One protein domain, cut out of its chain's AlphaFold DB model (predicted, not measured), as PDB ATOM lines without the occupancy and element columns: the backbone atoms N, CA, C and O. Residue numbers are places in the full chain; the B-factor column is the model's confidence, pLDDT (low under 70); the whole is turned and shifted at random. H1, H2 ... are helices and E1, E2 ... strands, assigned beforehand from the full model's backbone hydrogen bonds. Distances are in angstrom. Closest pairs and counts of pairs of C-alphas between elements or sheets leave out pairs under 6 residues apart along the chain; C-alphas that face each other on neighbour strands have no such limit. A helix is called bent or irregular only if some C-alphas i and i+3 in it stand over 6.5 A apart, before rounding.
ATOM      1  N   ILE A  11     172.402 152.520 127.384       93.12
ATOM      2  CA  ILE A  11     173.552 152.265 126.513       93.12
ATOM      3  C   ILE A  11     173.183 151.137 125.559       93.12
ATOM      4  O   ILE A  11     172.874 150.036 126.008       93.12
ATOM      5  N   ILE A  12     173.232 151.420 124.260       93.44
ATOM      6  CA  ILE A  12     173.029 150.434 123.198       93.44
ATOM      7  C   ILE A  12     174.395 149.943 122.737       93.44
ATOM      8  O   ILE A  12     175.241 150.741 122.321       93.44
ATOM      9  N   ASN A  13     174.597 148.632 122.822       94.31
ATOM     10  CA  ASN A  13     175.854 147.991 122.460       94.31
ATOM     11  C   ASN A  13     175.912 147.705 120.953       94.31
ATOM     12  O   ASN A  13     174.885 147.489 120.317       94.31
ATOM     13  N   ASN A  14     177.121 147.657 120.389       92.19
ATOM     14  CA  ASN A  14     177.385 147.233 119.008       92.19
ATOM     15  C   ASN A  14     176.659 148.052 117.924       92.19
ATOM     16  O   ASN A  14     176.318 147.529 116.860       92.19
ATOM     17  N   SER A  15     176.441 149.352 118.147       92.75
ATOM     18  CA  SER A  15     175.850 150.192 117.102       92.75
ATOM     19  C   SER A  15     176.839 150.447 115.954       92.75
ATOM     20  O   SER A  15     178.001 150.776 116.216       92.75
ATOM     21  N   PRO A  16     176.400 150.380 114.679       93.06
ATOM     22  CA  PRO A  16     177.255 150.688 113.531       93.06
ATOM     23  C   PRO A  16     177.632 152.173 113.426       93.06
ATOM     24  O   PRO A  16     178.505 152.526 112.633       93.06
ATOM     25  N   ILE A  17     176.962 153.052 114.175       93.94
ATOM     26  CA  ILE A  17     177.213 154.492 114.177       93.94
ATOM     27  C   ILE A  17     177.319 155.004 115.611       93.94
ATOM     28  O   ILE A  17     176.718 154.458 116.533       93.94
ATOM     29  N   GLU A  18     178.032 156.109 115.796       94.06
ATOM     30  CA  GLU A  18     178.015 156.817 117.071       94.06
ATOM     31  C   GLU A  18     176.798 157.741 117.128       94.06
ATOM     32  O   GLU A  18     176.642 158.612 116.262       94.06
ATOM     33  N   PHE A  19     175.950 157.580 118.144       94.62
ATOM     34  CA  PHE A  19     174.746 158.392 118.295       94.62
ATOM     35  C   PHE A  19     174.346 158.641 119.754       94.62
ATOM     36  O   PHE A  19     174.761 157.938 120.677       94.62
ATOM     37  N   ALA A  20     173.503 159.657 119.942       93.81
ATOM     38  CA  ALA A  20     172.855 159.973 121.207       93.81
ATOM     39  C   ALA A  20     171.448 160.542 120.985       93.81
ATOM     40  O   ALA A  20     171.222 161.326 120.064       93.81
ATOM     41  N   VAL A  21     170.520 160.191 121.870       92.50
ATOM     42  CA  VAL A  21     169.192 160.796 121.977       92.50
ATOM     43  C   VAL A  21     169.167 161.661 123.226       92.50
ATOM     44  O   VAL A  21     169.421 161.182 124.334       92.50
ATOM     45  N   ILE A  22     168.851 162.937 123.040       89.38
ATOM     46  CA  ILE A  22     168.696 163.911 124.111       89.38
ATOM     47  C   ILE A  22     167.209 164.226 124.268       89.38
ATOM     48  O   ILE A  22     166.510 164.478 123.283       89.38
ATOM     49  N   GLY A  23     166.737 164.178 125.508       85.12
ATOM     50  CA  GLY A  23     165.380 164.539 125.887       85.12
ATOM     51  C   GLY A  23     165.131 166.050 125.879       85.12
ATOM     52  O   GLY A  23     166.039 166.843 125.611       85.12
ATOM     53  N   PRO A  24     163.898 166.463 126.193       77.25
ATOM     54  CA  PRO A  24     163.533 167.870 126.252       77.25
ATOM     55  C   PRO A  24     164.339 168.647 127.306       77.25
ATOM     56  O   PRO A  24     164.849 168.087 128.282       77.25
ATOM     57  N   LYS A  25     164.460 169.967 127.102       65.62
ATOM     58  CA  LYS A  25     165.151 170.873 128.033       65.62
ATOM     59  C   LYS A  25     164.454 170.833 129.400       65.62
ATOM     60  O   LYS A  25     163.271 171.129 129.477       65.62
ATOM     61  N   GLY A  26     165.186 170.498 130.467       60.50
ATOM     62  CA  GLY A  26     164.656 170.535 131.839       60.50
ATOM     63  C   GLY A  26     165.217 169.476 132.790       60.50
ATOM     64  O   GLY A  26     165.216 169.697 133.997       60.50
ATOM     65  N   LYS A  27     165.758 168.358 132.285       58.41
ATOM     66  CA  LYS A  27     166.422 167.351 133.134       58.41
ATOM     67  C   LYS A  27     167.935 167.615 133.246       58.41
ATOM     68  O   LYS A  27     168.591 167.734 132.205       58.41
ATOM     69  N   PRO A  28     168.520 167.671 134.463       47.97
ATOM     70  CA  PRO A  28     169.969 167.583 134.627       47.97
ATOM     71  C   PRO A  28     170.394 166.203 134.106       47.97
ATOM     72  O   PRO A  28     169.851 165.195 134.544       47.97
ATOM     73  N   ASN A  29     171.300 166.165 133.124       59.38
ATOM     74  CA  ASN A  29     171.655 164.991 132.307       59.38
ATOM     75  C   ASN A  29     170.544 164.561 131.325       59.38
ATOM     76  O   ASN A  29     169.898 163.523 131.466       59.38
ATOM     77  N   GLY A  30     170.354 165.367 130.278       73.69
ATOM     78  CA  GLY A  30     169.348 165.152 129.232       73.69
ATOM     79  C   GLY A  30     169.617 163.996 128.262       73.69
ATOM     80  O   GLY A  30     168.911 163.898 127.269       73.69
ATOM     81  N   ILE A  31     170.617 163.138 128.486       86.25
ATOM     82  CA  ILE A  31     170.933 162.023 127.578       86.25
ATOM     83  C   ILE A  31     170.085 160.821 127.968       86.25
ATOM     84  O   ILE A  31     170.289 160.234 129.027       86.25
ATOM     85  N   LEU A  32     169.155 160.446 127.098       90.06
ATOM     86  CA  LEU A  32     168.258 159.320 127.337       90.06
ATOM     87  C   LEU A  32     168.886 158.016 126.851       90.06
ATOM     88  O   LEU A  32     168.930 157.031 127.582       90.06
ATOM     89  N   VAL A  33     169.425 158.040 125.631       92.75
ATOM     90  CA  VAL A  33     169.982 156.867 124.953       92.75
ATOM     91  C   VAL A  33     171.303 157.247 124.302       92.75
ATOM     92  O   VAL A  33     171.420 158.327 123.721       92.75
ATOM     93  N   ARG A  34     172.305 156.374 124.373       93.69
ATOM     94  CA  ARG A  34     173.584 156.547 123.677       93.69
ATOM     95  C   ARG A  34     174.132 155.223 123.170       93.69
ATOM     96  O   ARG A  34     173.914 154.187 123.788       93.69
ATOM     97  N   SER A  35     174.899 155.271 122.087       95.12
ATOM     98  CA  SER A  35     175.728 154.133 121.685       95.12
ATOM     99  C   SER A  35     176.897 153.934 122.657       95.12
ATOM    100  O   SER A  35     177.463 154.908 123.167       95.12
ATOM    101  N   ASP A  36     177.312 152.689 122.852       93.81
ATOM    102  CA  ASP A  36     178.546 152.295 123.545       93.81
ATOM    103  C   ASP A  36     179.806 152.981 122.986       93.81
ATOM    104  O   ASP A  36     180.651 153.464 123.740       93.81
ATOM    105  N   ASN A  37     179.879 153.120 121.664       90.94
ATOM    106  CA  ASN A  37     181.012 153.672 120.925       90.94
ATOM    107  C   ASN A  37     181.040 155.206 120.874       90.94
ATOM    108  O   ASN A  37     181.851 155.788 120.152       90.94
ATOM    109  N   LEU A  38     180.153 155.883 121.609       87.62
ATOM    110  CA  LEU A  38     180.024 157.334 121.550       87.62
ATOM    111  C   LEU A  38     181.258 158.018 122.151       87.62
ATOM    112  O   LEU A  38     181.416 158.075 123.369       87.62
ATOM    113  N   LYS A  39     182.103 158.610 121.301       85.19
ATOM    114  CA  LYS A  39     183.258 159.420 121.742       85.19
ATOM    115  C   LYS A  39     182.975 160.920 121.667       85.19
ATOM    116  O   LYS A  39     183.905 161.711 121.525       85.19
ATOM    117  N   ILE A  40     181.708 161.314 121.570       73.88
ATOM    118  CA  ILE A  40     181.313 162.723 121.550       73.88
ATOM    119  C   ILE A  40     181.123 163.174 122.991       73.88
ATOM    120  O   ILE A  40     180.444 162.495 123.757       73.88
ATOM    121  N   ASP A  41     181.662 164.342 123.334       74.44
ATOM    122  CA  ASP A  41     181.290 165.003 124.576       74.44
ATOM    123  C   ASP A  41     179.868 165.572 124.449       74.44
ATOM    124  O   ASP A  41     179.620 166.638 123.880       74.44
ATOM    125  N   VAL A  42     178.902 164.789 124.922       67.88
ATOM    126  CA  VAL A  42     177.476 165.118 124.852       67.88
ATOM    127  C   VAL A  42     177.113 166.246 125.825       67.88
ATOM    128  O   VAL A  42     176.106 166.927 125.628       67.88
ATOM    129  N   ILE A  43     177.952 166.497 126.836       65.50
ATOM    130  CA  ILE A  43     177.744 167.552 127.834       65.50
ATOM    131  C   ILE A  43     177.844 168.925 127.156       65.50
ATOM    132  O   ILE A  43     176.985 169.784 127.361       65.50
ATOM    133  N   GLY A  44     178.806 169.098 126.242       65.00
ATOM    134  CA  GLY A  44     178.919 170.308 125.422       65.00
ATOM    135  C   GLY A  44     177.746 170.505 124.451       65.00
ATOM    136  O   GLY A  44     177.319 171.634 124.209       65.00
ATOM    137  N   LEU A  45     177.169 169.415 123.928       66.38
ATOM    138  CA  LEU A  45     176.033 169.475 122.996       66.38
ATOM    139  C   LEU A  45     174.714 169.867 123.673       66.38
ATOM    140  O   LEU A  45     173.889 170.536 123.045       66.38
ATOM    141  N   ALA A  46     174.515 169.470 124.932       62.53
ATOM    142  CA  ALA A  46     173.335 169.832 125.712       62.53
ATOM    143  C   ALA A  46     173.333 171.323 126.109       62.53
ATOM    144  O   ALA A  46     172.272 171.949 126.130       62.53
ATOM    145  N   ALA A  47     174.514 171.905 126.360       62.03
ATOM    146  CA  ALA A  47     174.675 173.319 126.709       62.03
ATOM    147  C   ALA A  47     174.399 174.274 125.531       62.03
ATOM    148  O   ALA A  47     173.894 175.378 125.725       62.03
ATOM    149  N   LEU A  48     174.669 173.840 124.295       58.28
ATOM    150  CA  LEU A  48     174.519 174.624 123.056       58.28
ATOM    151  C   LEU A  48     173.062 174.751 122.572       58.28
ATOM    152  O   LEU A  48     172.787 174.715 121.374       58.28
ATOM    153  N   GLY A  49     172.111 174.858 123.500       54.09
ATOM    154  CA  GLY A  49     170.675 174.800 123.250       54.09
ATOM    155  C   GLY A  49     170.212 175.448 121.935       54.09
ATOM    156  O   GLY A  49     170.509 176.594 121.656       54.09
ATOM    157  N   SER A  50     169.412 174.692 121.178       53.38
ATOM    158  CA  SER A  50     168.551 175.049 120.027       53.38
ATOM    159  C   SER A  50     169.023 175.936 118.870       53.38
ATOM    160  O   SER A  50     168.606 175.658 117.749       53.38
ATOM    161  N   GLU A  51     169.825 176.974 119.060       46.19
ATOM    162  CA  GLU A  51     169.748 178.114 118.141       46.19
ATOM    163  C   GLU A  51     170.650 178.053 116.909       46.19
ATOM    164  O   GLU A  51     170.381 178.785 115.969       46.19
ATOM    165  N   ASN A  52     171.648 177.165 116.809       44.88
ATOM    166  CA  ASN A  52     172.504 177.146 115.609       44.88
ATOM    167  C   ASN A  52     173.231 175.812 115.357       44.88
ATOM    168  O   ASN A  52     174.433 175.769 115.114       44.88
ATOM    169  N   SER A  53     172.514 174.682 115.353       47.94
ATOM    170  CA  SER A  53     173.111 173.362 115.049       47.94
ATOM    171  C   SER A  53     173.349 173.109 113.547       47.94
ATOM    172  O   SER A  53     173.159 172.010 113.018       47.94
ATOM    173  N   ASN A  54     173.816 174.133 112.832       48.62
ATOM    174  CA  ASN A  54     174.449 173.939 111.539       48.62
ATOM    175  C   ASN A  54     175.816 173.296 111.781       48.62
ATOM    176  O   ASN A  54     176.822 173.982 111.838       48.62
ATOM    177  N   SER A  55     175.843 171.961 111.856       51.91
ATOM    178  CA  SER A  55     177.043 171.175 111.556       51.91
ATOM    179  C   SER A  55     178.273 171.538 112.401       51.91
ATOM    180  O   SER A  55     179.166 172.233 111.920       51.91
ATOM    181  N   TYR A  56     178.368 171.019 113.625       54.91
ATOM    182  CA  TYR A  56     179.594 171.170 114.410       54.91
ATOM    183  C   TYR A  56     180.712 170.348 113.752       54.91
ATOM    184  O   TYR A  56     180.716 169.114 113.772       54.91
ATOM    185  N   SER A  57     181.624 171.051 113.089       50.72
ATOM    186  CA  SER A  57     182.896 170.526 112.608       50.72
ATOM    187  C   SER A  57     183.929 170.832 113.683       50.72
ATOM    188  O   SER A  57     184.517 171.912 113.680       50.72
ATOM    189  N   ASN A  58     184.165 169.889 114.597       48.12
ATOM    190  CA  ASN A  58     185.363 169.922 115.437       48.12
ATOM    191  C   ASN A  58     186.579 169.595 114.558       48.12
ATOM    192  O   ASN A  58     187.096 168.486 114.584       48.12
ATOM    193  N   SER A  59     186.994 170.538 113.715       46.69
ATOM    194  CA  SER A  59     188.326 170.545 113.104       46.69
ATOM    195  C   SER A  59     188.661 171.957 112.636       46.69
ATOM    196  O   SER A  59     188.573 172.329 111.469       46.69
ATOM    197  N   SER A  60     189.038 172.790 113.596       46.50
ATOM    198  CA  SER A  60     189.934 173.894 113.297       46.50
ATOM    199  C   SER A  60     191.315 173.289 113.000       46.50
ATOM    200  O   SER A  60     191.878 172.655 113.884       46.50
ATOM    201  N   ARG A  61     191.837 173.531 111.785       43.50
ATOM    202  CA  ARG A  61     193.274 173.700 111.436       43.50
ATOM    203  C   ARG A  61     194.053 172.737 110.526       43.50
ATOM    204  O   ARG A  61     195.151 173.143 110.184       43.50
ATOM    205  N   ASP A  62     193.515 171.659 109.956       44.44
ATOM    206  CA  ASP A  62     194.272 170.899 108.925       44.44
ATOM    207  C   ASP A  62     193.658 171.035 107.527       44.44
ATOM    208  O   ASP A  62     193.101 170.119 106.917       44.44
ATOM    209  N   LEU A  63     193.740 172.266 107.023       53.16
ATOM    210  CA  LEU A  63     193.334 172.649 105.680       53.16
ATOM    211  C   LEU A  63     194.419 172.215 104.688       53.16
ATOM    212  O   LEU A  63     195.519 172.751 104.706       53.16
ATOM    213  N   LEU A  64     194.079 171.246 103.833       50.97
ATOM    214  CA  LEU A  64     194.365 171.165 102.384       50.97
ATOM    215  C   LEU A  64     194.615 169.723 101.907       50.97
ATOM    216  O   LEU A  64     194.189 169.394 100.806       50.97
ATOM    217  N   PHE A  65     195.172 168.831 102.739       52.28
ATOM    218  CA  PHE A  65     195.441 167.432 102.336       52.28
ATOM    219  C   PHE A  65     194.816 166.351 103.238       52.28
ATOM    220  O   PHE A  65     194.577 165.241 102.768       52.28
ATOM    221  N   GLY A  66     194.462 166.664 104.492       50.41
ATOM    222  CA  GLY A  66     193.845 165.692 105.412       50.41
ATOM    223  C   GLY A  66     192.401 165.316 105.045       50.41
ATOM    224  O   GLY A  66     192.011 164.155 105.142       50.41
ATOM    225  N   ASN A  67     191.623 166.272 104.529       52.38
ATOM    226  CA  ASN A  67     190.188 166.094 104.258       52.38
ATOM    227  C   ASN A  67     189.851 165.278 103.000       52.38
ATOM    228  O   ASN A  67     188.690 164.921 102.810       52.38
ATOM    229  N   LEU A  68     190.821 165.005 102.123       55.75
ATOM    230  CA  LEU A  68     190.584 164.179 100.934       55.75
ATOM    231  C   LEU A  68     190.575 162.682 101.265       55.75
ATOM    232  O   LEU A  68     189.888 161.920 100.591       55.75
ATOM    233  N   PHE A  69     191.293 162.275 102.316       55.62
ATOM    234  CA  PHE A  69     191.423 160.872 102.718       55.62
ATOM    235  C   PHE A  69     190.701 160.557 104.029       55.62
ATOM    236  O   PHE A  69     190.219 159.439 104.203       55.62
ATOM    237  N   PHE A  70     190.572 161.535 104.931       61.25
ATOM    238  CA  PHE A  70     189.856 161.364 106.187       61.25
ATOM    239  C   PHE A  70     188.464 161.974 106.102       61.25
ATOM    240  O   PHE A  70     188.288 163.179 105.942       61.25
ATOM    241  N   CYS A  71     187.459 161.110 106.226       64.12
ATOM    242  CA  CYS A  71     186.065 161.494 106.357       64.12
ATOM    243  C   CYS A  71     185.910 162.370 107.617       64.12
ATOM    244  O   CYS A  71     186.043 161.837 108.724       64.12
ATOM    245  N   PRO A  72     185.651 163.689 107.498       68.50
ATOM    246  CA  PRO A  72     185.617 164.563 108.659       68.50
ATOM    247  C   PRO A  72     184.525 164.081 109.609       68.50
ATOM    248  O   PRO A  72     183.368 163.893 109.213       68.50
ATOM    249  N   ARG A  73     184.908 163.849 110.868       77.00
ATOM    250  CA  ARG A  73     184.014 163.382 111.926       77.00
ATOM    251  C   ARG A  73     183.031 164.500 112.261       77.00
ATOM    252  O   ARG A  73     183.305 165.375 113.076       77.00
ATOM    253  N   LYS A  74     181.908 164.508 111.554       85.62
ATOM    254  CA  LYS A  74     180.919 165.578 111.606       85.62
ATOM    255  C   LYS A  74     179.714 165.148 112.425       85.62
ATOM    256  O   LYS A  74     179.165 164.073 112.192       85.62
ATOM    257  N   ILE A  75     179.306 166.011 113.349       87.94
ATOM    258  CA  ILE A  75     178.132 165.784 114.189       87.94
ATOM    259  C   ILE A  75     176.916 166.392 113.496       87.94
ATOM    260  O   ILE A  75     176.908 167.568 113.111       87.94
ATOM    261  N   TRP A  76     175.882 165.578 113.356       90.69
ATOM    262  CA  TRP A  76     174.583 165.971 112.844       90.69
ATOM    263  C   TRP A  76     173.538 165.838 113.936       90.69
ATOM    264  O   TRP A  76     173.676 165.025 114.844       90.69
ATOM    265  N   SER A  77     172.495 166.654 113.836       91.31
ATOM    266  CA  SER A  77     171.383 166.656 114.775       91.31
ATOM    267  C   SER A  77     170.060 166.835 114.043       91.31
ATOM    268  O   SER A  77     169.961 167.649 113.118       91.31
ATOM    269  N   VAL A  78     169.029 166.116 114.469       92.19
ATOM    270  CA  VAL A  78     167.636 166.359 114.077       92.19
ATOM    271  C   VAL A  78     166.783 166.521 115.324       92.19
ATOM    272  O   VAL A  78     167.002 165.835 116.319       92.19
ATOM    273  N   ALA A  79     165.838 167.454 115.271       90.38
ATOM    274  CA  ALA A  79     164.843 167.655 116.314       90.38
ATOM    275  C   ALA A  79     163.532 166.978 115.910       90.38
ATOM    276  O   ALA A  79     163.137 167.032 114.732       90.38
ATOM    277  N   SER A  80     162.881 166.351 116.888       89.88
ATOM    278  CA  SER A  80     161.554 165.782 116.727       89.88
ATOM    279  C   SER A  80     160.513 166.886 116.556       89.88
ATOM    280  O   SER A  80     160.751 168.054 116.869       89.88
ATOM    281  N   VAL A  81     159.339 166.517 116.055       86.31
ATOM    282  CA  VAL A  81     158.135 167.341 116.237       86.31
ATOM    283  C   VAL A  81     157.801 167.366 117.741       86.31
ATOM    284  O   VAL A  81     158.046 166.354 118.412       86.31
ATOM    285  N   PRO A  82     157.318 168.494 118.298       79.81
ATOM    286  CA  PRO A  82     156.826 168.527 119.671       79.81
ATOM    287  C   PRO A  82     155.711 167.494 119.857       79.81
ATOM    288  O   PRO A  82     154.824 167.353 119.015       79.81
ATOM    289  N   LEU A  83     155.787 166.743 120.951       75.00
ATOM    290  CA  LEU A  83     154.777 165.756 121.315       75.00
ATOM    291  C   LEU A  83     153.754 166.439 122.225       75.00
ATOM    292  O   LEU A  83     153.849 166.352 123.445       75.00
ATOM    293  N   ASP A  84     152.779 167.123 121.623       66.38
ATOM    294  CA  ASP A  84     151.771 167.935 122.333       66.38
ATOM    295  C   ASP A  84     150.907 167.131 123.330       66.38
ATOM    296  O   ASP A  84     150.217 167.705 124.170       66.38
ATOM    297  N   GLN A  85     150.910 165.799 123.236       59.12
ATOM    298  CA  GLN A  85     150.013 164.920 123.994       59.12
ATOM    299  C   GLN A  85     150.679 164.161 125.143       59.12
ATOM    300  O   GLN A  85     149.966 163.572 125.953       59.12
ATOM    301  N   ILE A  86     152.011 164.142 125.216       58.19
ATOM    302  CA  ILE A  86     152.712 163.161 126.057       58.19
ATOM    303  C   ILE A  86     153.063 163.712 127.442       58.19
ATOM    304  O   ILE A  86     153.211 162.929 128.371       58.19
ATOM    305  N   ASP A  87     153.107 165.035 127.639       53.84
ATOM    306  CA  ASP A  87     153.497 165.570 128.945       53.84
ATOM    307  C   ASP A  87     152.818 166.909 129.282       53.84
ATOM    308  O   ASP A  87     153.352 167.985 129.042       53.84
ATOM    309  N   ARG A  88     151.609 166.855 129.864       54.50
ATOM    310  CA  ARG A  88     150.901 168.054 130.372       54.50
ATOM    311  C   ARG A  88     151.561 168.678 131.607       54.50
ATOM    312  O   ARG A  88     151.263 169.820 131.935       54.50
ATOM    313  N   ASN A  89     152.425 167.934 132.301       56.81
ATOM    314  CA  ASN A  89     153.067 168.379 133.542       56.81
ATOM    315  C   ASN A  89     154.476 168.953 133.339       56.81
ATOM    316  O   ASN A  89     155.066 169.456 134.294       56.81
ATOM    317  N   TRP A  90     155.023 168.879 132.125       55.28
ATOM    318  CA  TRP A  90     156.362 169.364 131.817       55.28
ATOM    319  C   TRP A  90     156.224 170.545 130.873       55.28
ATOM    320  O   TRP A  90     155.597 170.421 129.828       55.28
ATOM    321  N   ASP A  91     156.760 171.684 131.317       53.50
ATOM    322  CA  ASP A  91     156.745 173.012 130.692       53.50
ATOM    323  C   ASP A  91     156.285 172.996 129.217       53.50
ATOM    324  O   ASP A  91     157.000 172.502 128.344       53.50
ATOM    325  N   GLU A  92     155.098 173.562 128.938       49.69
ATOM    326  CA  GLU A  92     154.411 173.640 127.625       49.69
ATOM    327  C   GLU A  92     155.265 174.265 126.497       49.69
ATOM    328  O   GLU A  92     154.867 174.371 125.333       49.69
ATOM    329  N   ARG A  93     156.494 174.671 126.811       52.16
ATOM    330  CA  ARG A  93     157.518 175.147 125.891       52.16
ATOM    331  C   ARG A  93     158.206 173.974 125.182       52.16
ATOM    332  O   ARG A  93     159.391 173.733 125.377       52.16
ATOM    333  N   LYS A  94     157.466 173.309 124.286       58.91
ATOM    334  CA  LYS A  94     157.956 172.418 123.209       58.91
ATOM    335  C   LYS A  94     159.034 171.421 123.655       58.91
ATOM    336  O   LYS A  94     160.233 171.638 123.450       58.91
ATOM    337  N   SER A  95     158.594 170.286 124.187       70.38
ATOM    338  CA  SER A  95     159.433 169.132 124.508       70.38
ATOM    339  C   SER A  95     159.969 168.440 123.239       70.38
ATOM    340  O   SER A  95     159.547 167.359 122.841       70.38
ATOM    341  N   GLU A  96     160.908 169.089 122.551       83.50
ATOM    342  CA  GLU A  96     161.575 168.512 121.384       83.50
ATOM    343  C   GLU A  96     162.664 167.530 121.820       83.50
ATOM    344  O   GLU A  96     163.632 167.901 122.494       83.50
ATOM    345  N   TYR A  97     162.550 166.290 121.359       87.88
ATOM    346  CA  TYR A  97     163.612 165.300 121.452       87.88
ATOM    347  C   TYR A  97     164.621 165.533 120.339       87.88
ATOM    348  O   TYR A  97     164.282 165.978 119.241       87.88
ATOM    349  N   ARG A  98     165.887 165.222 120.596       89.75
ATOM    350  CA  ARG A  98     166.955 165.432 119.620       89.75
ATOM    351  C   ARG A  98     167.773 164.184 119.430       89.75
ATOM    352  O   ARG A  98     168.297 163.629 120.387       89.75
ATOM    353  N   PHE A  99     167.940 163.804 118.177       93.19
ATOM    354  CA  PHE A  99     168.829 162.730 117.784       93.19
ATOM    355  C   PHE A  99     170.107 163.320 117.204       93.19
ATOM    356  O   PHE A  99     170.057 164.106 116.255       93.19
ATOM    357  N   TYR A 100     171.240 162.939 117.781       92.56
ATOM    358  CA  TYR A 100     172.578 163.310 117.349       92.56
ATOM    359  C   TYR A 100     173.298 162.082 116.820       92.56
ATOM    360  O   TYR A 100     173.229 161.022 117.434       92.56
ATOM    361  N   TRP A 101     174.037 162.229 115.726       93.94
ATOM    362  CA  TRP A 101     174.889 161.161 115.213       93.94
ATOM    363  C   TRP A 101     176.157 161.705 114.568       93.94
ATOM    364  O   TRP A 101     176.222 162.860 114.136       93.94
ATOM    365  N   VAL A 102     177.168 160.848 114.483       90.94
ATOM    366  CA  VAL A 102     178.417 161.119 113.774       90.94
ATOM    367  C   VAL A 102     178.372 160.480 112.399       90.94
ATOM    368  O   VAL A 102     178.092 159.291 112.265       90.94
ATOM    369  N   GLY A 103     178.708 161.243 111.362       90.19
ATOM    370  CA  GLY A 103     178.919 160.667 110.039       90.19
ATOM    371  C   GLY A 103     178.810 161.662 108.896       90.19
ATOM    372  O   GLY A 103     178.742 162.876 109.083       90.19
ATOM    373  N   LEU A 104     178.779 161.131 107.676       90.06
ATOM    374  CA  LEU A 104     178.433 161.903 106.492       90.06
ATOM    375  C   LEU A 104     176.919 161.941 106.345       90.06
ATOM    376  O   LEU A 104     176.247 160.925 106.488       90.06
ATOM    377  N   CYS A 105     176.395 163.113 106.019       91.62
ATOM    378  CA  CYS A 105     174.992 163.287 105.687       91.62
ATOM    379  C   CYS A 105     174.859 164.462 104.717       91.62
ATOM    380  O   CYS A 105     175.555 165.473 104.859       91.62
ATOM    381  N   SER A 106     173.983 164.358 103.720       90.12
ATOM    382  CA  SER A 106     173.564 165.537 102.959       90.12
ATOM    383  C   SER A 106     172.410 166.253 103.669       90.12
ATOM    384  O   SER A 106     171.792 165.715 104.590       90.12
ATOM    385  N   ARG A 107     172.082 167.477 103.237       88.12
ATOM    386  CA  ARG A 107     170.899 168.195 103.747       88.12
ATOM    387  C   ARG A 107     169.589 167.465 103.428       88.12
ATOM    388  O   ARG A 107     168.679 167.502 104.243       88.12
ATOM    389  N   LEU A 108     169.507 166.798 102.275       90.69
ATOM    390  CA  LEU A 108     168.324 166.030 101.873       90.69
ATOM    391  C   LEU A 108     168.186 164.755 102.709       90.69
ATOM    392  O   LEU A 108     167.106 164.443 103.201       90.69
ATOM    393  N   ASP A 109     169.304 164.066 102.938       93.69
ATOM    394  CA  ASP A 109     169.342 162.860 103.765       93.69
ATOM    395  C   ASP A 109     168.973 163.168 105.226       93.69
ATOM    396  O   ASP A 109     168.272 162.387 105.867       93.69
ATOM    397  N   LYS A 110     169.365 164.349 105.730       94.25
ATOM    398  CA  LYS A 110     169.001 164.829 107.072       94.25
ATOM    399  C   LYS A 110     167.484 164.844 107.276       94.25
ATOM    400  O   LYS A 110     167.005 164.472 108.344       94.25
ATOM    401  N   GLU A 111     166.727 165.247 106.258       94.00
ATOM    402  CA  GLU A 111     165.265 165.275 106.321       94.00
ATOM    403  C   GLU A 111     164.663 163.862 106.311       94.00
ATOM    404  O   GLU A 111     163.682 163.600 107.003       94.00
ATOM    405  N   SER A 112     165.284 162.921 105.595       95.44
ATOM    406  CA  SER A 112     164.903 161.505 105.652       95.44
ATOM    407  C   SER A 112     165.093 160.929 107.059       95.44
ATOM    408  O   SER A 112     164.179 160.304 107.588       95.44
ATOM    409  N   VAL A 113     166.243 161.197 107.691       96.69
ATOM    410  CA  VAL A 113     166.514 160.802 109.086       96.69
ATOM    411  C   VAL A 113     165.488 161.425 110.030       96.69
ATOM    412  O   VAL A 113     164.928 160.725 110.867       96.69
ATOM    413  N   ARG A 114     165.179 162.719 109.865       95.88
ATOM    414  CA  ARG A 114     164.165 163.412 110.669       95.88
ATOM    415  C   ARG A 114     162.791 162.752 110.558       95.88
ATOM    416  O   ARG A 114     162.137 162.545 111.574       95.88
ATOM    417  N   LYS A 115     162.353 162.398 109.346       96.06
ATOM    418  CA  LYS A 115     161.070 161.714 109.120       96.06
ATOM    419  C   LYS A 115     161.024 160.345 109.790       96.06
ATOM    420  O   LYS A 115     160.024 160.034 110.429       96.06
ATOM    421  N   THR A 116     162.087 159.552 109.671       97.25
ATOM    422  CA  THR A 116     162.173 158.245 110.340       97.25
ATOM    423  C   THR A 116     162.177 158.410 111.858       97.25
ATOM    424  O   THR A 116     161.415 157.735 112.538       97.25
ATOM    425  N   PHE A 117     162.946 159.364 112.384       96.62
ATOM    426  CA  PHE A 117     162.996 159.657 113.815       96.62
ATOM    427  C   PHE A 117     161.633 160.089 114.368       96.62
ATOM    428  O   PHE A 117     161.182 159.544 115.366       96.62
ATOM    429  N   ASN A 118     160.922 160.981 113.676       95.12
ATOM    430  CA  ASN A 118     159.575 161.405 114.069       95.12
ATOM    431  C   ASN A 118     158.555 160.262 114.092       95.12
ATOM    432  O   ASN A 118     157.597 160.335 114.849       95.12
ATOM    433  N   ARG A 119     158.723 159.229 113.259       95.94
ATOM    434  CA  ARG A 119     157.840 158.053 113.279       95.94
ATOM    435  C   ARG A 119     158.105 157.155 114.482       95.94
ATOM    436  O   ARG A 119     157.174 156.546 114.975       95.94
ATOM    437  N   GLN A 120     159.360 157.076 114.917       96.56
ATOM    438  CA  GLN A 120     159.805 156.173 115.980       96.56
ATOM    439  C   GLN A 120     159.819 156.825 117.368       96.56
ATOM    440  O   GLN A 120     159.994 156.138 118.368       96.56
ATOM    441  N   ILE A 121     159.670 158.152 117.456       93.56
ATOM    442  CA  ILE A 121     159.877 158.875 118.717       93.56
ATOM    443  C   ILE A 121     158.889 158.472 119.814       93.56
ATOM    444  O   ILE A 121     159.260 158.444 120.983       93.56
ATOM    445  N   THR A 122     157.651 158.151 119.443       92.06
ATOM    446  CA  THR A 122     156.611 157.735 120.389       92.06
ATOM    447  C   THR A 122     156.949 156.383 121.013       92.06
ATOM    448  O   THR A 122     156.942 156.264 122.234       92.06
ATOM    449  N   ASP A 123     157.334 155.398 120.200       94.75
ATOM    450  CA  ASP A 123     157.722 154.067 120.685       94.75
ATOM    451  C   ASP A 123     159.009 154.133 121.516       94.75
ATOM    452  O   ASP A 123     159.109 153.522 122.581       94.75
ATOM    453  N   LEU A 124     159.959 154.970 121.081       93.94
ATOM    454  CA  LEU A 124     161.185 155.249 121.821       93.94
ATOM    455  C   LEU A 124     160.884 155.835 123.205       93.94
ATOM    456  O   LEU A 124     161.507 155.441 124.187       93.94
ATOM    457  N   PHE A 125     159.942 156.776 123.286       90.50
ATOM    458  CA  PHE A 125     159.526 157.377 124.547       90.50
ATOM    459  C   PHE A 125     158.932 156.333 125.498       90.50
ATOM    460  O   PHE A 125     159.371 156.256 126.644       90.50
ATOM    461  N   PHE A 126     158.003 155.502 125.018       91.50
ATOM    462  CA  PHE A 126     157.401 154.448 125.837       91.50
ATOM    463  C   PHE A 126     158.440 153.445 126.341       91.50
ATOM    464  O   PHE A 126     158.433 153.112 127.525       91.50
ATOM    465  N   GLY A 127     159.383 153.035 125.489       92.38
ATOM    466  CA  GLY A 127     160.478 152.161 125.909       92.38
ATOM    467  C   GLY A 127     161.365 152.803 126.983       92.38
ATOM    468  O   GLY A 127     161.765 152.141 127.940       92.38
ATOM    469  N   ILE A 128     161.639 154.111 126.880       90.62
ATOM    470  CA  ILE A 128     162.412 154.850 127.891       90.62
ATOM    471  C   ILE A 128     161.644 154.945 129.216       90.62
ATOM    472  O   ILE A 128     162.245 154.768 130.275       90.62
ATOM    473  N   GLU A 129     160.339 155.219 129.174       88.38
ATOM    474  CA  GLU A 129     159.487 155.318 130.365       88.38
ATOM    475  C   GLU A 129     159.374 153.974 131.098       88.38
ATOM    476  O   GLU A 129     159.478 153.922 132.323       88.38
ATOM    477  N   GLN A 130     159.241 152.881 130.344       92.75
ATOM    478  CA  GLN A 130     159.176 151.516 130.877       92.75
ATOM    479  C   GLN A 130     160.554 150.943 131.238       92.75
ATOM    480  O   GLN A 130     160.634 149.873 131.840       92.75
ATOM    481  N   ASN A 131     161.638 151.661 130.914       90.12
ATOM    482  CA  ASN A 131     163.019 151.201 131.056       90.12
ATOM    483  C   ASN A 131     163.273 149.856 130.332       90.12
ATOM    484  O   ASN A 131     164.094 149.047 130.771       90.12
ATOM    485  N   ASP A 132     162.556 149.630 129.227       95.19
ATOM    486  CA  ASP A 132     162.668 148.453 128.368       95.19
ATOM    487  C   ASP A 132     163.727 148.710 127.287       95.19
ATOM    488  O   ASP A 132     163.497 149.382 126.278       95.19
ATOM    489  N   ILE A 133     164.928 148.186 127.529       94.19
ATOM    490  CA  ILE A 133     166.084 148.345 126.640       94.19
ATOM    491  C   ILE A 133     165.797 147.760 125.256       94.19
ATOM    492  O   ILE A 133     166.200 148.356 124.258       94.19
ATOM    493  N   GLU A 134     165.106 146.624 125.192       95.94
ATOM    494  CA  GLU A 134     164.837 145.931 123.937       95.94
ATOM    495  C   GLU A 134     163.879 146.765 123.082       95.94
ATOM    496  O   GLU A 134     164.160 147.032 121.913       95.94
ATOM    497  N   GLN A 135     162.803 147.286 123.677       96.25
ATOM    498  CA  GLN A 135     161.884 148.183 122.975       96.25
ATOM    499  C   GLN A 135     162.582 149.455 122.473       96.25
ATOM    500  O   GLN A 135     162.343 149.901 121.345       96.25
ATOM    501  N   VAL A 136     163.467 150.042 123.285       95.69
ATOM    502  CA  VAL A 136     164.267 151.212 122.892       95.69
ATOM    503  C   VAL A 136     165.185 150.885 121.713       95.69
ATOM    504  O   VAL A 136     165.285 151.682 120.775       95.69
ATOM    505  N   GLU A 137     165.825 149.717 121.731       95.88
ATOM    506  CA  GLU A 137     166.693 149.236 120.658       95.88
ATOM    507  C   GLU A 137     165.915 149.035 119.349       95.88
ATOM    508  O   GLU A 137     166.310 149.577 118.312       95.88
ATOM    509  N   TRP A 138     164.761 148.363 119.400       97.38
ATOM    510  CA  TRP A 138     163.886 148.180 118.237       97.38
ATOM    511  C   TRP A 138     163.374 149.504 117.671       97.38
ATOM    512  O   TRP A 138     163.346 149.681 116.452       97.38
ATOM    513  N   SER A 139     163.024 150.456 118.538       97.00
ATOM    514  CA  SER A 139     162.502 151.763 118.121       97.00
ATOM    515  C   SER A 139     163.578 152.619 117.445       97.00
ATOM    516  O   SER A 139     163.319 153.324 116.467       97.00
ATOM    517  N   ILE A 140     164.825 152.572 117.928       96.94
ATOM    518  CA  ILE A 140     165.911 153.380 117.352       96.94
ATOM    519  C   ILE A 140     166.572 152.720 116.133       96.94
ATOM    520  O   ILE A 140     167.131 153.428 115.288       96.94
ATOM    521  N   ALA A 141     166.496 151.392 116.000       96.94
ATOM    522  CA  ALA A 141     167.149 150.637 114.932       96.94
ATOM    523  C   ALA A 141     166.839 151.159 113.510       96.94
ATOM    524  O   ALA A 141     167.790 151.345 112.744       96.94
ATOM    525  N   PRO A 142     165.589 151.507 113.134       97.75
ATOM    526  CA  PRO A 142     165.297 152.095 111.825       97.75
ATOM    527  C   PRO A 142     166.015 153.427 111.579       97.75
ATOM    528  O   PRO A 142     166.455 153.705 110.463       97.75
ATOM    529  N   VAL A 143     166.156 154.263 112.612       97.50
ATOM    530  CA  VAL A 143     166.849 155.558 112.517       97.50
ATOM    531  C   VAL A 143     168.344 155.328 112.292       97.50
ATOM    532  O   VAL A 143     168.939 155.920 111.389       97.50
ATOM    533  N   VAL A 144     168.929 154.414 113.070       96.75
ATOM    534  CA  VAL A 144     170.336 154.006 112.961       96.75
ATOM    535  C   VAL A 144     170.636 153.393 111.594       96.75
ATOM    536  O   VAL A 144     171.644 153.742 110.979       96.75
ATOM    537  N   LEU A 145     169.749 152.535 111.085       96.94
ATOM    538  CA  LEU A 145     169.882 151.905 109.773       96.94
ATOM    539  C   LEU A 145     169.954 152.955 108.661       96.94
ATOM    540  O   LEU A 145     170.894 152.942 107.867       96.94
ATOM    541  N   VAL A 146     169.023 153.915 108.650       97.12
ATOM    542  CA  VAL A 146     169.004 154.998 107.652       97.12
ATOM    543  C   VAL A 146     170.299 155.813 107.712       97.12
ATOM    544  O   VAL A 146     170.923 156.062 106.679       97.12
ATOM    545  N   CYS A 147     170.751 156.190 108.910       96.19
ATOM    546  CA  CYS A 147     172.019 156.900 109.094       96.19
ATOM    547  C   CYS A 147     173.229 156.096 108.585       96.19
ATOM    548  O   CYS A 147     174.095 156.659 107.910       96.19
ATOM    549  N   SER A 148     173.273 154.792 108.868       95.62
ATOM    550  CA  SER A 148     174.329 153.885 108.409       95.62
ATOM    551  C   SER A 148     174.351 153.769 106.881       95.62
ATOM    552  O   SER A 148     175.396 153.942 106.250       95.62
ATOM    553  N   GLU A 149     173.192 153.588 106.246       96.19
ATOM    554  CA  GLU A 149     173.082 153.526 104.787       96.19
ATOM    555  C   GLU A 149     173.530 154.822 104.108       96.19
ATOM    556  O   GLU A 149     174.246 154.783 103.102       96.19
ATOM    557  N   ILE A 150     173.128 155.979 104.648       95.12
ATOM    558  CA  ILE A 150     173.559 157.293 104.150       95.12
ATOM    559  C   ILE A 150     175.081 157.411 104.253       95.12
ATOM    560  O   ILE A 150     175.736 157.788 103.275       95.12
ATOM    561  N   HIS A 151     175.649 157.047 105.405       92.25
ATOM    562  CA  HIS A 151     177.089 157.074 105.630       92.25
ATOM    563  C   HIS A 151     177.824 156.207 104.599       92.25
ATOM    564  O   HIS A 151     178.663 156.713 103.850       92.25
ATOM    565  N   ILE A 152     177.453 154.928 104.480       92.69
ATOM    566  CA  ILE A 152     178.069 153.972 103.549       92.69
ATOM    567  C   ILE A 152     177.960 154.469 102.101       92.69
ATOM    568  O   ILE A 152     178.927 154.401 101.339       92.69
ATOM    569  N   ARG A 153     176.796 154.994 101.700       93.94
ATOM    570  CA  ARG A 153     176.557 155.512 100.344       93.94
ATOM    571  C   ARG A 153     177.472 156.690 100.017       93.94
ATOM    572  O   ARG A 153     178.022 156.747  98.913       93.94
ATOM    573  N   LEU A 154     177.637 157.621 100.956       90.56
ATOM    574  CA  LEU A 154     178.476 158.804 100.772       90.56
ATOM    575  C   LEU A 154     179.965 158.452 100.779       90.56
ATOM    576  O   LEU A 154     180.682 158.925  99.897       90.56
ATOM    577  N   VAL A 155     180.408 157.553 101.661       89.12
ATOM    578  CA  VAL A 155     181.784 157.030 101.655       89.12
ATOM    579  C   VAL A 155     182.090 156.337 100.326       89.12
ATOM    580  O   VAL A 155     183.062 156.679  99.657       89.12
ATOM    581  N   LYS A 156     181.214 155.439  99.853       91.00
ATOM    582  CA  LYS A 156     181.371 154.781  98.541       91.00
ATOM    583  C   LYS A 156     181.402 155.779  97.384       91.00
ATOM    584  O   LYS A 156     182.082 155.555  96.385       91.00
ATOM    585  N   ARG A 157     180.639 156.873  97.465       90.12
ATOM    586  CA  ARG A 157     180.667 157.941  96.456       90.12
ATOM    587  C   ARG A 157     182.010 158.675  96.473       90.12
ATOM    588  O   ARG A 157     182.577 158.859  95.403       90.12
ATOM    589  N   GLN A 158     182.520 159.045  97.646       87.06
ATOM    590  CA  GLN A 158     183.828 159.693  97.787       87.06
ATOM    591  C   GLN A 158     184.957 158.802  97.271       87.06
ATOM    592  O   GLN A 158     185.743 159.254  96.445       87.06
ATOM    593  N   LEU A 159     184.972 157.523  97.657       88.81
ATOM    594  CA  LEU A 159     185.961 156.559  97.170       88.81
ATOM    595  C   LEU A 159     185.944 156.457  95.641       88.81
ATOM    596  O   LEU A 159     186.995 156.553  95.021       88.81
TER     597      LEU A 159
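This is residues 11 to 159 of the 194 residues of an uncharacterized protein of Scytonema sp. HK-05 (UniProt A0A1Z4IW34). A small four-stranded sheet is covered on one face by the long helix H3 and by H2a, the first arm of the bent helix H2, while the short helix H1 packs on the other face. Two long links reach toward opposite ends of the longest axis, and on the first of them residues 60 to 67 stick out. The printed part has 149 residues with three named helices and four named strands, in the order E1, E2, H1, E3, E4, H2, H3; the sheet runs E2, E1, E4, E3, all antiparallel, and the class is mixed. The whole is compact, with a radius of gyration of the C-alphas of 15.8 A, yet elongated, spanning 52 by 29 by 27 A.

Start at E1, residues 19 to 22, which forms a hairpin with the edge strand E2, residues 31 to 35; N 21 and O 33 are 2.8 A apart, within hydrogen-bond range. The other neighbour of E1 is E4, residues 98 to 102, with N 20 and O 100 at 2.9 A. E4 forms a hairpin with the other edge strand, E3, residues 75 to 79, with N 78 and O 99 at 2.9 A. H1, residues 42 to 47, is on the sheet at a height of 9.7 A; its closest C-alphas to E1 are those of Ile 22 and Ala 46, 7.7 A. H2, residues 107 to 130, was assigned as one helix by its hydrogen bonds but is bent, with C-alphas 119 and 122 7.2 A apart; its arms H2a, 107 to 119, and H2b, 122 to 130, stand at a steep tilt of 54 degrees. H2a is over E3 on the opposite face from H1, the closest C-alphas being Val 78 and Arg 114, 5.7 A; H2b only grazes the sheet. H3, residues 133 to 159, is on the same face as H2a, making two layers, helices on one face of a sheet. With residues 140 to 150 alone H3 touches H2a at a shallow tilt of 13 degrees, opposite ways; the closest C-alphas are Phe 117 and Val 143, 5.8 A. With residues 133 to 140 alone it touches H2b, the closest being Gly 127 and Val 136, 4.9 A. Every O i to N i+4 pair is within hydrogen-bond range in H1 and H2b, 8 of 9 in H2a and 21 of 23 in H3.

Find C-alpha 19 at (174.746, 158.392, 118.295), where E1 begins. E3 and E4 each measure 13.6 A, H2a 19.1 A and H2b 12.5 A. H3 runs 36.5 A to C-alpha 159 at (185.961, 156.559, 97.170), with a kink of 41 degrees near residue 140; it is only just irregular, C-alphas 139 and 142 being 6.9 A apart.

Look at Phe 65 and Asn 89 for the two C-alphas farthest apart, 52.6 A. The printed part has no cut; the links H1 to E3 and E3 to E4 are long. The mean pLDDT of the printed part is 80.0, and residues 25 to 29, 42 to 72 and 84 to 94 are under 70.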